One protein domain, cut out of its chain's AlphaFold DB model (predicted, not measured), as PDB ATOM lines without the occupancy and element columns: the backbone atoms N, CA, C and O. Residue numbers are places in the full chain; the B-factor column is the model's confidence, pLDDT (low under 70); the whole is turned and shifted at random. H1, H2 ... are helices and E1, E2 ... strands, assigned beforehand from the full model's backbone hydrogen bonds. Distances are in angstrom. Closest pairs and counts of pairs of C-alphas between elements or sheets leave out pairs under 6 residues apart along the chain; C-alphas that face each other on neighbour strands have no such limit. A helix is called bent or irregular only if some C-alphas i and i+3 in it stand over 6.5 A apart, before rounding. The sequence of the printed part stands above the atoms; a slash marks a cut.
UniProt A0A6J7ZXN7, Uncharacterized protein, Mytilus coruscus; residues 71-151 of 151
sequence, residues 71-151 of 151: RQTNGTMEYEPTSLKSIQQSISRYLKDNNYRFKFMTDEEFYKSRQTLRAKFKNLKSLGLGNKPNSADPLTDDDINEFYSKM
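What this domain is: This is residues 71 to 151 of the 151 residues of an uncharacterized protein of Mytilus coruscus (UniProt A0A6J7ZXN7). The printed part opens with a small two-stranded hairpin, E1 and E2, and goes on into a longer helical hairpin, H1 and H2, whose helices make a narrow V that closes where H1 begins and is widest towards its link. From the end of H2 a tail runs far out, and its residues 132 to 151, with the short helix H3, stick out from this body. There are 81 residues with two named strands and three named helices, in the order E1, E2, H1, H2, H3; the sheet E1 - E2 is antiparallel and the class is mostly helix. The whole is extended, with a radius of gyration of the C-alphas of 18.9 A, and spans 55 by 37 by 19 A, only just flat.

How they stand to each other: Strands E1, residues 71 to 73, and E2, residues 76 to 79, are antiparallel neighbours in a hairpin, with 148 degrees between their directions. N 71 and O 78 are within hydrogen-bond range at 2.8 A, as are N 78 and O 71 at 2.9 A. Helices H1, residues 81 to 97, and H2, residues 108 to 126, form a helical hairpin: they touch, at a shallow tilt of 19 degrees, opposite ways. Their closest C-alphas, those of Pro 81 and Phe 121, are 5.6 A apart. H1 touches H2 with residues 81 to 84 alone, and H2 touches H1 with residues 117 to 125 alone. E2 and H2 are only just apart, with 8.3 A between their closest C-alphas. H3, residues 141 to 149, is apart from H1, H2, E1 and E2. In H1 and H3 every O i to N i+4 pair is within hydrogen-bond range; in H2, 13 of 15 are.

Where its parts are: E1 begins at C-alpha 71, (-24.630, 6.784, -25.368), and E2 covers residues 76 to 79. H1, residues 81 to 97, is 24.7 A long and begins at C-alpha 81, (-30.270, -0.466, -21.387). H2, residues 108 to 126, is 27.3 A long; it is irregular, with C-alphas 109 and 112 7.5 A apart, and its line is a rough one. H3, residues 141 to 149, is 12.1 A long and ends at C-alpha 149, (-41.972, -10.263, -55.969).

The domain as a whole: The two C-alphas farthest apart, those of Glu 109 and Ser 149, lie 55.6 A from each other. Without residues 132 to 151, which stand free, the body spans 41 by 19 by 18 A. The printed part has no cut and ends at residue 151, the chain's last. The links E1 to E2 and E2 to H1 are tight, H1 to H2 is short, and H2 to H3, residues 127 to 140, is long. The mean pLDDT of the printed part is 83.6; residues 71 to 76, 131 to 136 and 151 of the model are under 70.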
ATOM      1  N   ARG A  71     -24.037   5.572 -24.810       58.16
ATOM      2  CA  ARG A  71     -24.630   6.784 -25.368       58.16
ATOM      3  C   ARG A  71     -24.000   7.983 -24.690       58.16
ATOM      4  O   ARG A  71     -24.054   8.122 -23.472       58.16
ATOM      5  N   GLN A  72     -23.449   8.873 -25.499       54.88
ATOM      6  CA  GLN A  72     -23.046  10.186 -25.038       54.88
ATOM      7  C   GLN A  72     -24.259  11.112 -25.143       54.88
ATOM      8  O   GLN A  72     -24.699  11.443 -26.243       54.88
ATOM      9  N   THR A  73     -24.822  11.514 -24.006       50.72
ATOM     10  CA  THR A  73     -25.860  12.549 -23.962       50.72
ATOM     11  C   THR A  73     -25.405  13.676 -23.056       50.72
ATOM     12  O   THR A  73     -25.154  13.454 -21.876       50.72
ATOM     13  N   ASN A  74     -25.292  14.883 -23.617       46.84
ATOM     14  CA  ASN A  74     -24.951  16.116 -22.899       46.84
ATOM     15  C   ASN A  74     -23.663  16.027 -22.054       46.84
ATOM     16  O   ASN A  74     -23.626  16.511 -20.930       46.84
ATOM     17  N   GLY A  75     -22.614  15.389 -22.580       52.81
ATOM     18  CA  GLY A  75     -21.324  15.260 -21.889       52.81
ATOM     19  C   GLY A  75     -21.246  14.128 -20.859       52.81
ATOM     20  O   GLY A  75     -20.144  13.797 -20.432       52.81
ATOM     21  N   THR A  76     -22.363  13.471 -20.533       55.09
ATOM     22  CA  THR A  76     -22.392  12.306 -19.637       55.09
ATOM     23  C   THR A  76     -22.469  11.014 -20.452       55.09
ATOM     24  O   THR A  76     -23.327  10.858 -21.328       55.09
ATOM     25  N   MET A  77     -21.539  10.093 -20.190       70.88
ATOM     26  CA  MET A  77     -21.441   8.788 -20.849       70.88
ATOM     27  C   MET A  77     -22.364   7.801 -20.118       70.88
ATOM     28  O   MET A  77     -22.044   7.325 -19.031       70.88
ATOM     29  N   GLU A  78     -23.545   7.531 -20.678       78.81
ATOM     30  CA  GLU A  78     -24.527   6.619 -20.083       78.81
ATOM     31  C   GLU A  78     -24.660   5.329 -20.890       78.81
ATOM     32  O   GLU A  78     -24.688   5.315 -22.120       78.81
ATOM     33  N   TYR A  79     -24.782   4.205 -20.191       74.94
ATOM     34  CA  TYR A  79     -24.931   2.904 -20.839       74.94
ATOM     35  C   TYR A  79     -26.302   2.762 -21.504       74.94
ATOM     36  O   TYR A  79     -27.327   3.100 -20.911       74.94
ATOM     37  N   GLU A  80     -26.360   2.142 -22.689       78.88
ATOM     38  CA  GLU A  80     -27.647   1.700 -23.227       78.88
ATOM     39  C   GLU A  80     -28.266   0.611 -22.326       78.88
ATOM     40  O   GLU A  80     -27.554  -0.271 -21.824       78.88
ATOM     41  N   PRO A  81     -29.600   0.574 -22.165       82.00
ATOM     42  CA  PRO A  81     -30.270  -0.466 -21.387       82.00
ATOM     43  C   PRO A  81     -29.904  -1.889 -21.843       82.00
ATOM     44  O   PRO A  81     -29.701  -2.787 -21.020       82.00
ATOM     45  N   THR A  82     -29.766  -2.122 -23.151       80.25
ATOM     46  CA  THR A  82     -29.314  -3.418 -23.688       80.25
ATOM     47  C   THR A  82     -27.856  -3.739 -23.396       80.25
ATOM     48  O   THR A  82     -27.528  -4.918 -23.219       80.25
ATOM     49  N   SER A  83     -26.994  -2.731 -23.303       81.62
ATOM     50  CA  SER A  83     -25.594  -2.907 -22.913       81.62
ATOM     51  C   SER A  83     -25.501  -3.367 -21.461       81.62
ATOM     52  O   SER A  83     -24.846  -4.369 -21.184       81.62
ATOM     53  N   LEU A  84     -26.282  -2.770 -20.554       85.06
ATOM     54  CA  LEU A  84     -26.374  -3.225 -19.158       85.06
ATOM     55  C   LEU A  84     -26.834  -4.685 -19.043       85.06
ATOM     56  O   LEU A  84     -26.280  -5.461 -18.263       85.06
ATOM     57  N   LYS A  85     -27.817  -5.097 -19.852       84.94
ATOM     58  CA  LYS A  85     -28.266  -6.498 -19.894       84.94
ATOM     59  C   LYS A  85     -27.172  -7.435 -20.418       84.94
ATOM     60  O   LYS A  85     -27.105  -8.593 -20.002       84.94
ATOM     61  N   SER A  86     -26.337  -6.964 -21.340       84.69
ATOM     62  CA  SER A  86     -25.198  -7.730 -21.863       84.69
ATOM     63  C   SER A  86     -24.103  -7.895 -20.804       84.69
ATOM     64  O   SER A  86     -23.591  -8.999 -20.646       84.69
ATOM     65  N   ILE A  87     -23.841  -6.862 -19.997       87.12
ATOM     66  CA  ILE A  87     -22.917  -6.927 -18.850       87.12
ATOM     67  C   ILE A  87     -23.406  -7.938 -17.799       87.12
ATOM     68  O   ILE A  87     -22.646  -8.775 -17.322       87.12
ATOM     69  N   GLN A  88     -24.701  -7.951 -17.471       90.00
ATOM     70  CA  GLN A  88     -25.250  -8.972 -16.563       90.00
ATOM     71  C   GLN A  88     -25.031 -10.403 -17.078       90.00
ATOM     72  O   GLN A  88     -24.748 -11.322 -16.306       90.00
ATOM     73  N   GLN A  89     -25.173 -10.605 -18.389       89.12
ATOM     74  CA  GLN A  89     -24.947 -11.906 -19.017       89.12
ATOM     75  C   GLN A  89     -23.467 -12.291 -19.023       89.12
ATOM     76  O   GLN A  89     -23.166 -13.463 -18.799       89.12
ATOM     77  N   SER A  90     -22.550 -11.342 -19.242       87.81
ATOM     78  CA  SER A  90     -21.112 -11.624 -19.209       87.81
ATOM     79  C   SER A  90     -20.660 -12.045 -17.812       87.81
ATOM     80  O   SER A  90     -19.967 -13.053 -17.697       87.81
ATOM     81  N   ILE A  91     -21.145 -11.378 -16.761       91.12
ATOM     82  CA  ILE A  91     -20.894 -11.766 -15.364       91.12
ATOM     83  C   ILE A  91     -21.458 -13.162 -15.093       91.12
ATOM     84  O   ILE A  91     -20.762 -14.032 -14.577       91.12
ATOM     85  N   SER A  92     -22.710 -13.421 -15.486       90.62
ATOM     86  CA  SER A  92     -23.302 -14.746 -15.287       90.62
ATOM     87  C   SER A  92     -22.543 -15.850 -16.024       90.62
ATOM     88  O   SER A  92     -22.522 -16.976 -15.530       90.62
ATOM     89  N   ARG A  93     -21.981 -15.566 -17.203       93.88
ATOM     90  CA  ARG A  93     -21.159 -16.518 -17.956       93.88
ATOM     91  C   ARG A  93     -19.827 -16.746 -17.253       93.88
ATOM     92  O   ARG A  93     -19.490 -17.891 -17.007       93.88
ATOM     93  N   TYR A  94     -19.146 -15.681 -16.834       91.31
ATOM     94  CA  TYR A  94     -17.900 -15.769 -16.074       91.31
ATOM     95  C   TYR A  94     -18.048 -16.639 -14.820       91.31
ATOM     96  O   TYR A  94     -17.225 -17.518 -14.578       91.31
ATOM     97  N   LEU A  95     -19.128 -16.455 -14.052       91.50
ATOM     98  CA  LEU A  95     -19.363 -17.256 -12.851       91.50
ATOM     99  C   LEU A  95     -19.558 -18.748 -13.162       91.50
ATOM    100  O   LEU A  95     -19.101 -19.601 -12.408       91.50
ATOM    101  N   LYS A  96     -20.212 -19.062 -14.286       89.50
ATOM    102  CA  LYS A  96     -20.398 -20.443 -14.748       89.50
ATOM    103  C   LYS A  96     -19.093 -21.053 -15.256       89.50
ATOM    104  O   LYS A  96     -18.768 -22.160 -14.851       89.50
ATOM    105  N   ASP A  97     -18.359 -20.326 -16.096       91.75
ATOM    106  CA  ASP A  97     -17.102 -20.779 -16.706       91.75
ATOM    107  C   ASP A  97     -16.049 -21.120 -15.629       91.75
ATOM    108  O   ASP A  97     -15.260 -22.043 -15.803       91.75
ATOM    109  N   ASN A  98     -16.078 -20.418 -14.492       93.50
ATOM    110  CA  ASN A  98     -15.163 -20.617 -13.365       93.50
ATOM    111  C   ASN A  98     -15.738 -21.495 -12.234       93.50
ATOM    112  O   ASN A  98     -15.164 -21.548 -11.150       93.50
ATOM    113  N   ASN A  99     -16.866 -22.182 -12.458       91.94
ATOM    114  CA  ASN A  99     -17.500 -23.083 -11.484       91.94
ATOM    115  C   ASN A  99     -17.761 -22.453 -10.103       91.94
ATOM    116  O   ASN A  99     -17.656 -23.118  -9.069       91.94
ATOM    117  N   TYR A 100     -18.136 -21.173 -10.065       92.88
ATOM    118  CA  TYR A 100     -18.554 -20.556  -8.812       92.88
ATOM    119  C   TYR A 100     -19.847 -21.202  -8.304       92.88
ATOM    120  O   TYR A 100     -20.765 -21.506  -9.068       92.88
ATOM    121  N   ARG A 101     -19.939 -21.359  -6.977       92.81
ATOM    122  CA  ARG A 101     -21.127 -21.902  -6.300       92.81
ATOM    123  C   ARG A 101     -22.379 -21.061  -6.558       92.81
ATOM    124  O   ARG A 101     -23.473 -21.615  -6.620       92.81
ATOM    125  N   PHE A 102     -22.199 -19.749  -6.691       92.00
ATOM    126  CA  PHE A 102     -23.289 -18.792  -6.802       92.00
ATOM    127  C   PHE A 102     -23.560 -18.381  -8.252       92.00
ATOM    128  O   PHE A 102     -22.655 -18.146  -9.055       92.00
ATOM    129  N   LYS A 103     -24.838 -18.228  -8.575       91.56
ATOM    130  CA  LYS A 103     -25.389 -17.830  -9.864       91.56
ATOM    131  C   LYS A 103     -25.964 -16.424  -9.763       91.56
ATOM    132  O   LYS A 103     -26.938 -16.170  -9.058       91.56
ATOM    133  N   PHE A 104     -25.438 -15.526 -10.592       91.56
ATOM    134  CA  PHE A 104     -25.835 -14.114 -10.627       91.56
ATOM    135  C   PHE A 104     -27.346 -13.869 -10.789       91.56
ATOM    136  O   PHE A 104     -27.890 -12.910 -10.243       91.56
ATOM    137  N   MET A 105     -28.039 -14.705 -11.567       88.94
ATOM    138  CA  MET A 105     -29.442 -14.470 -11.934       88.94
ATOM    139  C   MET A 105     -30.447 -14.950 -10.886       88.94
ATOM    140  O   MET A 105     -31.542 -14.396 -10.810       88.94
ATOM    141  N   THR A 106     -30.088 -15.966 -10.104       91.12
ATOM    142  CA  THR A 106     -31.015 -16.665  -9.206       91.12
ATOM    143  C   THR A 106     -30.728 -16.366  -7.750       91.12
ATOM    144  O   THR A 106     -31.663 -16.126  -6.993       91.12
ATOM    145  N   ASP A 107     -29.455 -16.310  -7.371       94.31
ATOM    146  CA  ASP A 107     -29.104 -16.464  -5.965       94.31
ATOM    147  C   ASP A 107     -29.245 -15.142  -5.199       94.31
ATOM    148  O   ASP A 107     -29.204 -14.050  -5.786       94.31
ATOM    149  N   GLU A 108     -29.504 -15.221  -3.898       94.50
ATOM    150  CA  GLU A 108     -29.856 -14.058  -3.073       94.50
ATOM    151  C   GLU A 108     -28.675 -13.116  -2.836       94.50
ATOM    152  O   GLU A 108     -28.868 -11.907  -2.705       94.50
ATOM    153  N   GLU A 109     -27.449 -13.631  -2.903       92.75
ATOM    154  CA  GLU A 109     -26.199 -12.881  -2.761       92.75
ATOM    155  C   GLU A 109     -26.126 -11.730  -3.774       92.75
ATOM    156  O   GLU A 109     -25.599 -10.658  -3.483       92.75
ATOM    157  N   PHE A 110     -26.735 -11.914  -4.950       94.50
ATOM    158  CA  PHE A 110     -26.790 -10.912  -6.014       94.50
ATOM    159  C   PHE A 110     -28.118 -10.146  -6.072       94.50
ATOM    160  O   PHE A 110     -28.329  -9.355  -6.996       94.50
ATOM    161  N   TYR A 111     -29.030 -10.336  -5.113       93.94
ATOM    162  CA  TYR A 111     -30.341  -9.682  -5.116       93.94
ATOM    163  C   TYR A 111     -30.215  -8.157  -5.164       93.94
ATOM    164  O   TYR A 111     -30.811  -7.522  -6.038       93.94
ATOM    165  N   LYS A 112     -29.383  -7.572  -4.290       95.00
ATOM    166  CA  LYS A 112     -29.136  -6.120  -4.261       95.00
ATOM    167  C   LYS A 112     -28.595  -5.622  -5.602       95.00
ATOM    168  O   LYS A 112     -29.149  -4.686  -6.170       95.00
ATOM    169  N   SER A 113     -27.599  -6.304  -6.171       92.88
ATOM    170  CA  SER A 113     -27.025  -5.959  -7.478       92.88
ATOM    171  C   SER A 113     -28.067  -6.003  -8.600       92.88
ATOM    172  O   SER A 113     -28.141  -5.088  -9.422       92.88
ATOM    173  N   ARG A 114     -28.931  -7.028  -8.622       93.50
ATOM    174  CA  ARG A 114     -30.037  -7.119  -9.590       93.50
ATOM    175  C   ARG A 114     -31.044  -5.984  -9.413       93.50
ATOM    176  O   ARG A 114     -31.516  -5.456 -10.418       93.50
ATOM    177  N   GLN A 115     -31.371  -5.601  -8.177       94.12
ATOM    178  CA  GLN A 115     -32.289  -4.492  -7.903       94.12
ATOM    179  C   GLN A 115     -31.713  -3.151  -8.360       94.12
ATOM    180  O   GLN A 115     -32.392  -2.428  -9.089       94.12
ATOM    181  N   THR A 116     -30.451  -2.862  -8.044       93.12
ATOM    182  CA  THR A 116     -29.768  -1.644  -8.505       93.12
ATOM    183  C   THR A 116     -29.748  -1.559 -10.029       93.12
ATOM    184  O   THR A 116     -30.109  -0.535 -10.607       93.12
ATOM    185  N   LEU A 117     -29.423  -2.661 -10.713       91.25
ATOM    186  CA  LEU A 117     -29.417  -2.695 -12.178       91.25
ATOM    187  C   LEU A 117     -30.819  -2.526 -12.773       91.25
ATOM    188  O   LEU A 117     -30.978  -1.843 -13.782       91.25
ATOM    189  N   ARG A 118     -31.855  -3.095 -12.143       90.12
ATOM    190  CA  ARG A 118     -33.254  -2.879 -12.547       90.12
ATOM    191  C   ARG A 118     -33.688  -1.429 -12.352       90.12
ATOM    192  O   ARG A 118     -34.376  -0.897 -13.220       90.12
ATOM    193  N   ALA A 119     -33.292  -0.793 -11.252       91.69
ATOM    194  CA  ALA A 119     -33.567   0.616 -10.996       91.69
ATOM    195  C   ALA A 119     -32.897   1.505 -12.055       91.69
ATOM    196  O   ALA A 119     -33.581   2.314 -12.682       91.69
ATOM    197  N   LYS A 120     -31.612   1.266 -12.360       90.19
ATOM    198  CA  LYS A 120     -30.905   1.978 -13.437       90.19
ATOM    199  C   LYS A 120     -31.571   1.757 -14.799       90.19
ATOM    200  O   LYS A 120     -31.783   2.707 -15.541       90.19
ATOM    201  N   PHE A 121     -31.998   0.535 -15.107       88.19
ATOM    202  CA  PHE A 121     -32.706   0.233 -16.356       88.19
ATOM    203  C   PHE A 121     -34.035   0.998 -16.490       88.19
ATOM    204  O   PHE A 121     -34.371   1.467 -17.577       88.19
ATOM    205  N   LYS A 122     -34.794   1.135 -15.394       88.06
ATOM    206  CA  LYS A 122     -36.018   1.950 -15.362       88.06
ATOM    207  C   LYS A 122     -35.706   3.433 -15.559       88.06
ATOM    208  O   LYS A 122     -36.367   4.066 -16.373       88.06
ATOM    209  N   ASN A 123     -34.683   3.945 -14.879       87.88
ATOM    210  CA  ASN A 123     -34.253   5.337 -14.992       87.88
ATOM    211  C   ASN A 123     -33.805   5.691 -16.426       87.88
ATOM    212  O   ASN A 123     -34.290   6.657 -17.007       87.88
ATOM    213  N   LEU A 124     -32.987   4.849 -17.061       85.00
ATOM    214  CA  LEU A 124     -32.564   5.056 -18.452       85.00
ATOM    215  C   LEU A 124     -33.746   5.048 -19.430       85.00
ATOM    216  O   LEU A 124     -33.776   5.818 -20.387       85.00
ATOM    217  N   LYS A 125     -34.756   4.205 -19.184       83.75
ATOM    218  CA  LYS A 125     -35.990   4.217 -19.976       83.75
ATOM    219  C   LYS A 125     -36.798   5.497 -19.775       83.75
ATOM    220  O   LYS A 125     -37.300   6.020 -20.766       83.75
ATOM    221  N   SER A 126     -36.923   5.995 -18.541       83.19
ATOM    222  CA  SER A 126     -37.634   7.252 -18.270       83.19
ATOM    223  C   SER A 126     -36.918   8.470 -18.850       83.19
ATOM    224  O   SER A 126     -37.581   9.403 -19.278       83.19
ATOM    225  N   LEU A 127     -35.585   8.436 -18.941       80.81
ATOM    226  CA  LEU A 127     -34.777   9.489 -19.567       80.81
ATOM    227  C   LEU A 127     -34.820   9.468 -21.107       80.81
ATOM    228  O   LEU A 127     -34.105  10.225 -21.752       80.81
ATOM    229  N   GLY A 128     -35.602   8.576 -21.728       76.56
ATOM    230  CA  GLY A 128     -35.649   8.444 -23.189       76.56
ATOM    231  C   GLY A 128     -34.427   7.741 -23.795       76.56
ATOM    232  O   GLY A 128     -34.406   7.466 -24.992       76.56
ATOM    233  N   LEU A 129     -33.459   7.319 -22.973       73.94
ATOM    234  CA  LEU A 129     -32.283   6.534 -23.374       73.94
ATOM    235  C   LEU A 129     -32.613   5.049 -23.607       73.94
ATOM    236  O   LEU A 129     -31.730   4.197 -23.657       73.94
ATOM    237  N   GLY A 130     -33.895   4.727 -23.774       70.38
ATOM    238  CA  GLY A 130     -34.365   3.414 -24.185       70.38
ATOM    239  C   GLY A 130     -33.913   3.032 -25.596       70.38
ATOM    240  O   GLY A 130     -33.495   3.864 -26.399       70.38
ATOM    241  N   ASN A 131     -34.093   1.756 -25.938       67.94
ATOM    242  CA  ASN A 131     -33.870   1.251 -27.296       67.94
ATOM    243  C   ASN A 131     -35.014   1.580 -28.263       67.94
ATOM    244  O   ASN A 131     -34.922   1.242 -29.434       67.94
ATOM    245  N   LYS A 132     -36.090   2.214 -27.784       66.50
ATOM    246  CA  LYS A 132     -37.262   2.558 -28.593       66.50
ATOM    247  C   LYS A 132     -36.928   3.419 -29.830       66.50
ATOM    248  O   LYS A 132     -37.415   3.059 -30.891       66.50
ATOM    249  N   PRO A 133     -36.071   4.461 -29.757       62.06
ATOM    250  CA  PRO A 133     -35.626   5.194 -30.950       62.06
ATOM    251  C   PRO A 133     -34.733   4.391 -31.911       62.06
ATOM    252  O   PRO A 133     -34.613   4.776 -33.061       62.06
ATOM    253  N   ASN A 134     -34.124   3.284 -31.467       61.38
ATOM    254  CA  ASN A 134     -33.353   2.368 -32.325       61.38
ATOM    255  C   ASN A 134     -34.177   1.123 -32.702       61.38
ATOM    256  O   ASN A 134     -33.609   0.099 -33.088       61.38
ATOM    257  N   SER A 135     -35.496   1.154 -32.495       63.38
ATOM    258  CA  SER A 135     -36.356   0.087 -32.990       63.38
ATOM    259  C   SER A 135     -36.317   0.122 -34.510       63.38
ATOM    260  O   SER A 135     -36.339   1.204 -35.087       63.38
ATOM    261  N   ALA A 136     -36.262  -1.047 -35.145       69.25
ATOM    262  CA  ALA A 136     -36.515  -1.114 -36.575       69.25
ATOM    263  C   ALA A 136     -37.913  -0.547 -36.854       69.25
ATOM    264  O   ALA A 136     -38.841  -0.790 -36.066       69.25
ATOM    265  N   ASP A 137     -38.028   0.207 -37.944       76.88
ATOM    266  CA  ASP A 137     -39.317   0.655 -38.452       76.88
ATOM    267  C   ASP A 137     -40.182  -0.567 -38.802       76.88
ATOM    268  O   ASP A 137     -39.653  -1.634 -39.144       76.88
ATOM    269  N   PRO A 138     -41.515  -0.466 -38.660       83.56
ATOM    270  CA  PRO A 138     -42.399  -1.525 -39.118       83.56
ATOM    271  C   PRO A 138     -42.215  -1.735 -40.625       83.56
ATOM    272  O   PRO A 138     -42.095  -0.765 -41.369       83.56
ATOM    273  N   LEU A 139     -42.219  -3.001 -41.061       86.31
ATOM    274  CA  LEU A 139     -42.238  -3.338 -42.486       86.31
ATOM    275  C   LEU A 139     -43.447  -2.672 -43.141       86.31
ATOM    276  O   LEU A 139     -44.570  -2.805 -42.646       86.31
ATOM    277  N   THR A 140     -43.207  -1.965 -44.238       93.31
ATOM    278  CA  THR A 140     -44.273  -1.383 -45.050       93.31
ATOM    279  C   THR A 140     -44.851  -2.428 -45.998       93.31
ATOM    280  O   THR A 140     -44.203  -3.427 -46.318       93.31
ATOM    281  N   ASP A 141     -46.075  -2.199 -46.476       92.38
ATOM    282  CA  ASP A 141     -46.687  -3.069 -47.487       92.38
ATOM    283  C   ASP A 141     -45.836  -3.131 -48.770       92.38
ATOM    284  O   ASP A 141     -45.790  -4.166 -49.432       92.38
ATOM    285  N   ASP A 142     -45.099  -2.061 -49.083       91.44
ATOM    286  CA  ASP A 142     -44.159  -2.013 -50.204       91.44
ATOM    287  C   ASP A 142     -42.942  -2.925 -49.975       91.44
ATOM    288  O   ASP A 142     -42.600  -3.705 -50.867       91.44
ATOM    289  N   ASP A 143     -42.348  -2.917 -48.774       91.38
ATOM    290  CA  ASP A 143     -41.250  -3.833 -48.411       91.38
ATOM    291  C   ASP A 143     -41.694  -5.300 -48.513       91.38
ATOM    292  O   ASP A 143     -40.955  -6.173 -48.977       91.38
ATOM    293  N   ILE A 144     -42.930  -5.574 -48.084       92.50
ATOM    294  CA  ILE A 144     -43.546  -6.900 -48.147       92.50
ATOM    295  C   ILE A 144     -43.744  -7.315 -49.611       92.50
ATOM    296  O   ILE A 144     -43.362  -8.423 -49.995       92.50
ATOM    297  N   ASN A 145     -44.298  -6.433 -50.443       92.88
ATOM    298  CA  ASN A 145     -44.517  -6.698 -51.863       92.88
ATOM    299  C   ASN A 145     -43.200  -6.911 -52.620       92.88
ATOM    300  O   ASN A 145     -43.114  -7.830 -53.436       92.88
ATOM    301  N   GLU A 146     -42.160  -6.123 -52.340       93.00
ATOM    302  CA  GLU A 146     -40.832  -6.318 -52.926       93.00
ATOM    303  C   GLU A 146     -40.248  -7.686 -52.545       93.00
ATOM    304  O   GLU A 146     -39.724  -8.395 -53.411       93.00
ATOM    305  N   PHE A 147     -40.370  -8.080 -51.274       90.88
ATOM    306  CA  PHE A 147     -39.883  -9.369 -50.786       90.88
ATOM    307  C   PHE A 147     -40.536 -10.544 -51.526       90.88
ATOM    308  O   PHE A 147     -39.837 -11.448 -51.983       90.88
ATOM    309  N   TYR A 148     -41.860 -10.511 -51.695       92.44
ATOM    310  CA  TYR A 148     -42.595 -11.578 -52.381       92.44
ATOM    311  C   TYR A 148     -42.478 -11.535 -53.910       92.44
ATOM    312  O   TYR A 148     -42.631 -12.570 -54.547       92.44
ATOM    313  N   SER A 149     -42.164 -10.384 -54.512       90.94
ATOM    314  CA  SER A 149     -41.972 -10.263 -55.969       90.94
ATOM    315  C   SER A 149     -40.637 -10.837 -56.460       90.94
ATOM    316  O   SER A 149     -40.450 -11.022 -57.662       90.94
ATOM    317  N   LYS A 150     -39.687 -11.073 -55.545       85.19
ATOM    318  CA  LYS A 150     -38.358 -11.642 -55.825       85.19
ATOM    319  C   LYS A 150     -38.258 -13.152 -55.541       85.19
ATOM    320  O   LYS A 150     -37.178 -13.708 -55.747       85.19
ATOM    321  N   MET A 151     -39.333 -13.788 -55.061       65.12
ATOM    322  CA  MET A 151     -39.459 -15.255 -54.961       65.12
ATOM    323  C   MET A 151     -39.926 -15.859 -56.282       65.12
ATOM    324  O   MET A 151     -39.435 -16.965 -56.600       65.12
TER     325      MET A 151